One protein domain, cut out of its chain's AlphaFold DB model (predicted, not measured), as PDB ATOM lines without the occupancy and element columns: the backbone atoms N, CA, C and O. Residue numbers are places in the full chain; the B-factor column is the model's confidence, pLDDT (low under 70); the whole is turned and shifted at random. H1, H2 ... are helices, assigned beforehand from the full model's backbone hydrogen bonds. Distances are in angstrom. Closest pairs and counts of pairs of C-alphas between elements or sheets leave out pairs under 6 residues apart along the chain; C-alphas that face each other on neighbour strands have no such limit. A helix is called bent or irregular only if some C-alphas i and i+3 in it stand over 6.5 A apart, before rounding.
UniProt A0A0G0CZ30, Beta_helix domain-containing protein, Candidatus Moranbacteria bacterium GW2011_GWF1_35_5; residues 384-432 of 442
ATOM      1  N   THR A 384     155.587 234.069 176.037       71.69
ATOM      2  CA  THR A 384     154.990 233.651 174.760       71.69
ATOM      3  C   THR A 384     155.342 234.631 173.643       71.69
ATOM      4  O   THR A 384     155.770 234.208 172.569       71.69
ATOM      5  N   ASP A 385     155.294 235.938 173.913       69.19
ATOM      6  CA  ASP A 385     155.643 236.967 172.931       69.19
ATOM      7  C   ASP A 385     157.116 236.933 172.522       69.19
ATOM      8  O   ASP A 385     157.476 237.066 171.346       69.19
ATOM      9  N   ALA A 386     157.988 236.725 173.511       72.69
ATOM     10  CA  ALA A 386     159.420 236.601 173.289       72.69
ATOM     11  C   ALA A 386     159.746 235.362 172.438       72.69
ATOM     12  O   ALA A 386     160.575 235.432 171.530       72.69
ATOM     13  N   LEU A 387     159.061 234.243 172.695       73.56
ATOM     14  CA  LEU A 387     159.199 232.996 171.943       73.56
ATOM     15  C   LEU A 387     158.701 233.130 170.498       73.56
ATOM     16  O   LEU A 387     159.383 232.672 169.583       73.56
ATOM     17  N   LEU A 388     157.569 233.802 170.269       70.62
ATOM     18  CA  LEU A 388     157.025 234.062 168.928       70.62
ATOM     19  C   LEU A 388     157.942 234.958 168.095       70.62
ATOM     20  O   LEU A 388     158.218 234.664 166.931       70.62
ATOM     21  N   THR A 389     158.471 236.012 168.714       71.62
ATOM     22  CA  THR A 389     159.445 236.902 168.076       71.62
ATOM     23  C   THR A 389     160.714 236.136 167.689       71.62
ATOM     24  O   THR A 389     161.211 236.278 166.569       71.62
ATOM     25  N   LEU A 390     161.217 235.275 168.583       74.06
ATOM     26  CA  LEU A 390     162.407 234.461 168.337       74.06
ATOM     27  C   LEU A 390     162.178 233.435 167.216       74.06
ATOM     28  O   LEU A 390     163.003 233.325 166.311       74.06
ATOM     29  N   ARG A 391     161.043 232.735 167.228       74.19
ATOM     30  CA  ARG A 391     160.652 231.754 166.208       74.19
ATOM     31  C   ARG A 391     160.569 232.376 164.809       74.19
ATOM     32  O   ARG A 391     161.200 231.868 163.883       74.19
ATOM     33  N   ASN A 392     159.888 233.519 164.681       72.19
ATOM     34  CA  ASN A 392     159.783 234.257 163.420       72.19
ATOM     35  C   ASN A 392     161.158 234.738 162.917       72.19
ATOM     36  O   ASN A 392     161.466 234.618 161.734       72.19
ATOM     37  N   SER A 393     162.032 235.212 163.816       68.94
ATOM     38  CA  SER A 393     163.385 235.668 163.447       68.94
ATOM     39  C   SER A 393     164.288 234.562 162.885       68.94
ATOM     40  O   SER A 393     165.251 234.853 162.176       68.94
ATOM     41  N   LEU A 394     163.966 233.300 163.181       71.06
ATOM     42  CA  LEU A 394     164.696 232.118 162.723       71.06
ATOM     43  C   LEU A 394     164.059 231.459 161.490       71.06
ATOM     44  O   LEU A 394     164.569 230.443 161.025       71.06
ATOM     45  N   GLY A 395     162.969 232.023 160.955       67.94
ATOM     46  CA  GLY A 395     162.272 231.492 159.779       67.94
ATOM     47  C   GLY A 395     161.555 230.161 160.024       67.94
ATOM     48  O   GLY A 395     161.313 229.417 159.074       67.94
ATOM     49  N   LEU A 396     161.250 229.843 161.285       72.50
ATOM     50  CA  LEU A 396     160.477 228.660 161.662       72.50
ATOM     51  C   LEU A 396     158.996 228.833 161.287       72.50
ATOM     52  O   LEU A 396     158.505 229.957 161.157       72.50
ATOM     53  N   SER A 397     158.276 227.721 161.104       69.38
ATOM     54  CA  SER A 397     156.877 227.769 160.664       69.38
ATOM     55  C   SER A 397     155.985 228.426 161.718       69.38
ATOM     56  O   SER A 397     156.018 228.064 162.898       69.38
ATOM     57  N   MET A 398     155.159 229.373 161.273       68.56
ATOM     58  CA  MET A 398     154.198 230.095 162.112       68.56
ATOM     59  C   MET A 398     152.777 229.505 162.027       68.56
ATOM     60  O   MET A 398     151.863 230.008 162.683       68.56
ATOM     61  N   ASP A 399     152.580 228.432 161.256       63.50
ATOM     62  CA  ASP A 399     151.280 227.776 161.099       63.50
ATOM     63  C   ASP A 399     150.798 227.175 162.429       63.50
ATOM     64  O   ASP A 399     151.513 226.418 163.084       63.50
ATOM     65  N   GLY A 400     149.571 227.517 162.839       58.03
ATOM     66  CA  GLY A 400     148.989 227.070 164.112       58.03
ATOM     67  C   GLY A 400     149.462 227.849 165.345       58.03
ATOM     68  O   GLY A 400     149.157 227.440 166.465       58.03
ATOM     69  N   THR A 401     150.185 228.959 165.160       62.19
ATOM     70  CA  THR A 401     150.564 229.862 166.251       62.19
ATOM     71  C   THR A 401     149.513 230.949 166.491       62.19
ATOM     72  O   THR A 401     148.862 231.432 165.572       62.19
ATOM     73  N   ALA A 402     149.435 231.440 167.728       56.38
ATOM     74  CA  ALA A 402     148.678 232.621 168.139       56.38
ATOM     75  C   ALA A 402     149.232 233.936 167.558       56.38
ATOM     76  O   ALA A 402     148.811 235.005 167.990       56.38
ATOM     77  N   TRP A 403     150.114 233.872 166.551       62.31
ATOM     78  CA  TRP A 403     150.421 234.982 165.654       62.31
ATOM     79  C   TRP A 403     149.155 235.318 164.857       62.31
ATOM     80  O   TRP A 403     148.944 234.878 163.730       62.31
ATOM     81  N   GLN A 404     148.241 236.008 165.536       58.50
ATOM     82  CA  GLN A 404     146.884 236.310 165.098       58.50
ATOM     83  C   GLN A 404     146.117 235.082 164.528       58.50
ATOM     84  O   GLN A 404     145.515 235.200 163.466       58.50
ATOM     85  N   VAL A 405     146.133 233.918 165.225       40.88
ATOM     86  CA  VAL A 405     144.996 232.999 165.577       40.88
ATOM     87  C   VAL A 405     145.494 231.613 166.079       40.88
ATOM     88  O   VAL A 405     146.016 230.824 165.301       40.88
ATOM     89  N   GLY A 406     145.164 231.241 167.333       48.81
ATOM     90  CA  GLY A 406     145.071 229.836 167.810       48.81
ATOM     91  C   GLY A 406     146.182 229.325 168.750       48.81
ATOM     92  O   GLY A 406     147.358 229.533 168.507       48.81
ATOM     93  N   ALA A 407     145.796 228.665 169.851       46.06
ATOM     94  CA  ALA A 407     146.593 228.502 171.075       46.06
ATOM     95  C   ALA A 407     147.377 227.175 171.202       46.06
ATOM     96  O   ALA A 407     146.753 226.141 171.414       46.06
ATOM     97  N   THR A 408     148.716 227.276 171.157       54.09
ATOM     98  CA  THR A 408     149.761 226.569 171.956       54.09
ATOM     99  C   THR A 408     151.122 226.959 171.362       54.09
ATOM    100  O   THR A 408     151.562 226.376 170.375       54.09
ATOM    101  N   THR A 409     151.747 228.025 171.870       58.47
ATOM    102  CA  THR A 409     152.710 228.834 171.101       58.47
ATOM    103  C   THR A 409     154.117 228.872 171.674       58.47
ATOM    104  O   THR A 409     154.382 229.529 172.675       58.47
ATOM    105  N   GLY A 410     155.044 228.241 170.953       59.66
ATOM    106  CA  GLY A 410     156.440 228.106 171.361       59.66
ATOM    107  C   GLY A 410     156.734 226.766 172.015       59.66
ATOM    108  O   GLY A 410     157.712 226.690 172.725       59.66
ATOM    109  N   ASP A 411     155.885 225.756 171.819       68.56
ATOM    110  CA  ASP A 411     156.104 224.369 172.233       68.56
ATOM    111  C   ASP A 411     156.799 223.595 171.097       68.56
ATOM    112  O   ASP A 411     156.154 222.957 170.266       68.56
ATOM    113  N   VAL A 412     158.118 223.743 170.995       71.94
ATOM    114  CA  VAL A 412     158.927 223.097 169.936       71.94
ATOM    115  C   VAL A 412     159.236 221.640 170.258       71.94
ATOM    116  O   VAL A 412     159.874 220.942 169.467       71.94
ATOM    117  N   ASP A 413     158.813 221.195 171.442       80.81
ATOM    118  CA  ASP A 413     158.932 219.825 171.900       80.81
ATOM    119  C   ASP A 413     157.601 219.063 172.002       80.81
ATOM    120  O   ASP A 413     157.578 217.901 172.421       80.81
ATOM    121  N   CYS A 414     156.512 219.673 171.519       79.56
ATOM    122  CA  CYS A 414     155.174 219.088 171.419       79.56
ATOM    123  C   CYS A 414     154.620 218.587 172.767       79.56
ATOM    124  O   CYS A 414     153.793 217.667 172.806       79.56
ATOM    125  N   SER A 415     155.076 219.154 173.883       79.25
ATOM    126  CA  SER A 415     154.636 218.810 175.237       79.25
ATOM    127  C   SER A 415     153.231 219.318 175.585       79.25
ATOM    128  O   SER A 415     152.655 218.922 176.602       79.25
ATOM    129  N   GLY A 416     152.658 220.181 174.751       72.44
ATOM    130  CA  GLY A 416     151.424 220.924 174.975       72.44
ATOM    131  C   GLY A 416     151.604 222.166 175.854       72.44
ATOM    132  O   GLY A 416     150.604 222.782 176.231       72.44
ATOM    133  N   THR A 417     152.839 222.538 176.215       72.44
ATOM    134  CA  THR A 417     153.131 223.687 177.089       72.44
ATOM    135  C   THR A 417     154.363 224.454 176.632       72.44
ATOM    136  O   THR A 417     155.420 223.867 176.482       72.44
ATOM    137  N   SER A 418     154.269 225.778 176.523       74.69
ATOM    138  CA  SER A 418     155.404 226.617 176.118       74.69
ATOM    139  C   SER A 418     156.148 227.153 177.337       74.69
ATOM    140  O   SER A 418     155.577 227.859 178.174       74.69
ATOM    141  N   ASN A 419     157.416 226.779 177.483       76.62
ATOM    142  CA  ASN A 419     158.215 227.075 178.667       76.62
ATOM    143  C   ASN A 419     159.707 227.303 178.334       76.62
ATOM    144  O   ASN A 419     160.116 227.469 177.187       76.62
ATOM    145  N   SER A 420     160.558 227.380 179.362       80.44
ATOM    146  CA  SER A 420     161.999 227.623 179.194       80.44
ATOM    147  C   SER A 420     162.742 226.510 178.444       80.44
ATOM    148  O   SER A 420     163.818 226.760 177.903       80.44
ATOM    149  N   THR A 421     162.201 225.289 178.433       83.75
ATOM    150  CA  THR A 421     162.750 224.143 177.691       83.75
ATOM    151  C   THR A 421     162.699 224.424 176.200       83.75
ATOM    152  O   THR A 421     163.717 224.312 175.519       83.75
ATOM    153  N   ASP A 422     161.568 224.926 175.718       78.88
ATOM    154  CA  ASP A 422     161.395 225.301 174.324       78.88
ATOM    155  C   ASP A 422     162.310 226.445 173.904       78.88
ATOM    156  O   ASP A 422     162.960 226.387 172.861       78.88
ATOM    157  N   ALA A 423     162.440 227.463 174.759       79.19
ATOM    158  CA  ALA A 423     163.342 228.585 174.515       79.19
ATOM    159  C   ALA A 423     164.798 228.118 174.332       79.19
ATOM    160  O   ALA A 423     165.513 228.602 173.453       79.19
ATOM    161  N   LEU A 424     165.240 227.153 175.145       84.75
ATOM    162  CA  LEU A 424     166.583 226.577 175.055       84.75
ATOM    163  C   LEU A 424     166.765 225.714 173.805       84.75
ATOM    164  O   LEU A 424     167.854 225.710 173.226       84.75
ATOM    165  N   LEU A 425     165.725 225.003 173.377       82.88
ATOM    166  CA  LEU A 425     165.753 224.206 172.157       82.88
ATOM    167  C   LEU A 425     165.794 225.089 170.900       82.88
ATOM    168  O   LEU A 425     166.607 224.836 170.013       82.88
ATOM    169  N   ILE A 426     165.019 226.177 170.862       80.88
ATOM    170  CA  ILE A 426     165.067 227.173 169.778       80.88
ATOM    171  C   ILE A 426     166.450 227.833 169.721       80.88
ATOM    172  O   ILE A 426     167.037 227.976 168.648       80.88
ATOM    173  N   LEU A 427     167.022 228.187 170.879       82.19
ATOM    174  CA  LEU A 427     168.373 228.743 170.945       82.19
ATOM    175  C   LEU A 427     169.412 227.740 170.427       82.19
ATOM    176  O   LEU A 427     170.293 228.103 169.650       82.19
ATOM    177  N   ARG A 428     169.300 226.466 170.811       84.81
ATOM    178  CA  ARG A 428     170.174 225.394 170.325       84.81
ATOM    179  C   ARG A 428     170.106 225.255 168.800       84.81
ATOM    180  O   ARG A 428     171.162 225.195 168.167       84.81
ATOM    181  N   TYR A 429     168.899 225.268 168.233       81.56
ATOM    182  CA  TYR A 429     168.667 225.252 166.789       81.56
ATOM    183  C   TYR A 429     169.301 226.469 166.094       81.56
ATOM    184  O   TYR A 429     170.048 226.308 165.131       81.56
ATOM    185  N   SER A 430     169.111 227.679 166.638       81.56
ATOM    186  CA  SER A 430     169.674 228.922 166.077       81.56
ATOM    187  C   SER A 430     171.204 228.933 166.001       81.56
ATOM    188  O   SER A 430     171.792 229.577 165.134       81.56
ATOM    189  N   LEU A 431     171.859 228.189 166.896       83.19
ATOM    190  CA  LEU A 431     173.312 228.052 166.953       83.19
ATOM    191  C   LEU A 431     173.837 226.926 166.041       83.19
ATOM    192  O   LEU A 431     175.037 226.649 166.050       83.19
ATOM    193  N   GLY A 432     172.962 226.262 165.273       82.69
ATOM    194  CA  GLY A 432     173.312 225.166 164.367       82.69
ATOM    195  C   GLY A 432     173.786 223.898 165.082       82.69
ATOM    196  O   GLY A 432     174.509 223.088 164.500       82.69
TER     197      GLY A 432
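This is residues 384 to 432 of the 442 residues of the protein "Beta_helix domain-containing protein" of Candidatus Moranbacteria bacterium GW2011_GWF1_35_5 (UniProt A0A0G0CZ30). Two short helices, H1 and H2, stand side by side and run the same way, and a long loop without named elements joins the end of the first to the start of the second. That loop swings out to one side around Val 405 and then folds back toward H2. The printed part has 49 residues, with two named helices in the order H1, H2 and no named strand; the class is all helix, although under half of the residues, 21 of 49, are in named elements. The whole is compact, with a radius of gyration of the C-alphas of 9.9 A and spans of 29 by 21 by 15 A.

H1, residues 384 to 393, and H2, residues 420 to 430, only just touch, with 3 pairs of C-alphas within 8 A. Their closest C-alphas are those of Leu 387 and Ala 423, 6.6 A apart. Their centres are 11.0 A apart. Their lines stand at a shallow tilt of 9 degrees, and they run the same way. In both H1 and H2 every backbone O i to N i+4 pair is within hydrogen-bond range.

H1 begins at C-alpha 384 at (154.990, 233.651, 174.760) and is 14.2 A long from first to last C-alpha. Residues 394 to 419 follow, with Val 405 at C-alpha (144.996, 232.999, 165.577). H2, the longest helix with 11 residues, is 15.3 A long from first to last C-alpha and ends at C-alpha 430 at (169.674, 228.922, 166.077). Neither helix is bent.

The two C-alphas farthest apart in the domain are those of Val 405 and Gly 432, at 29.4 A. The C-alphas of Thr 384 and Gly 432, the first and last printed residues, are 22.7 A apart. The printed part has no cut. The link from H1 to H2 is long, with 26 residues whose C-alphas lie 3 to 14 A from the mean of the C-alphas. The mean pLDDT of the printed part is 71.0, and 18 residues are under 70: 385, 393, 395 and 397 to 411.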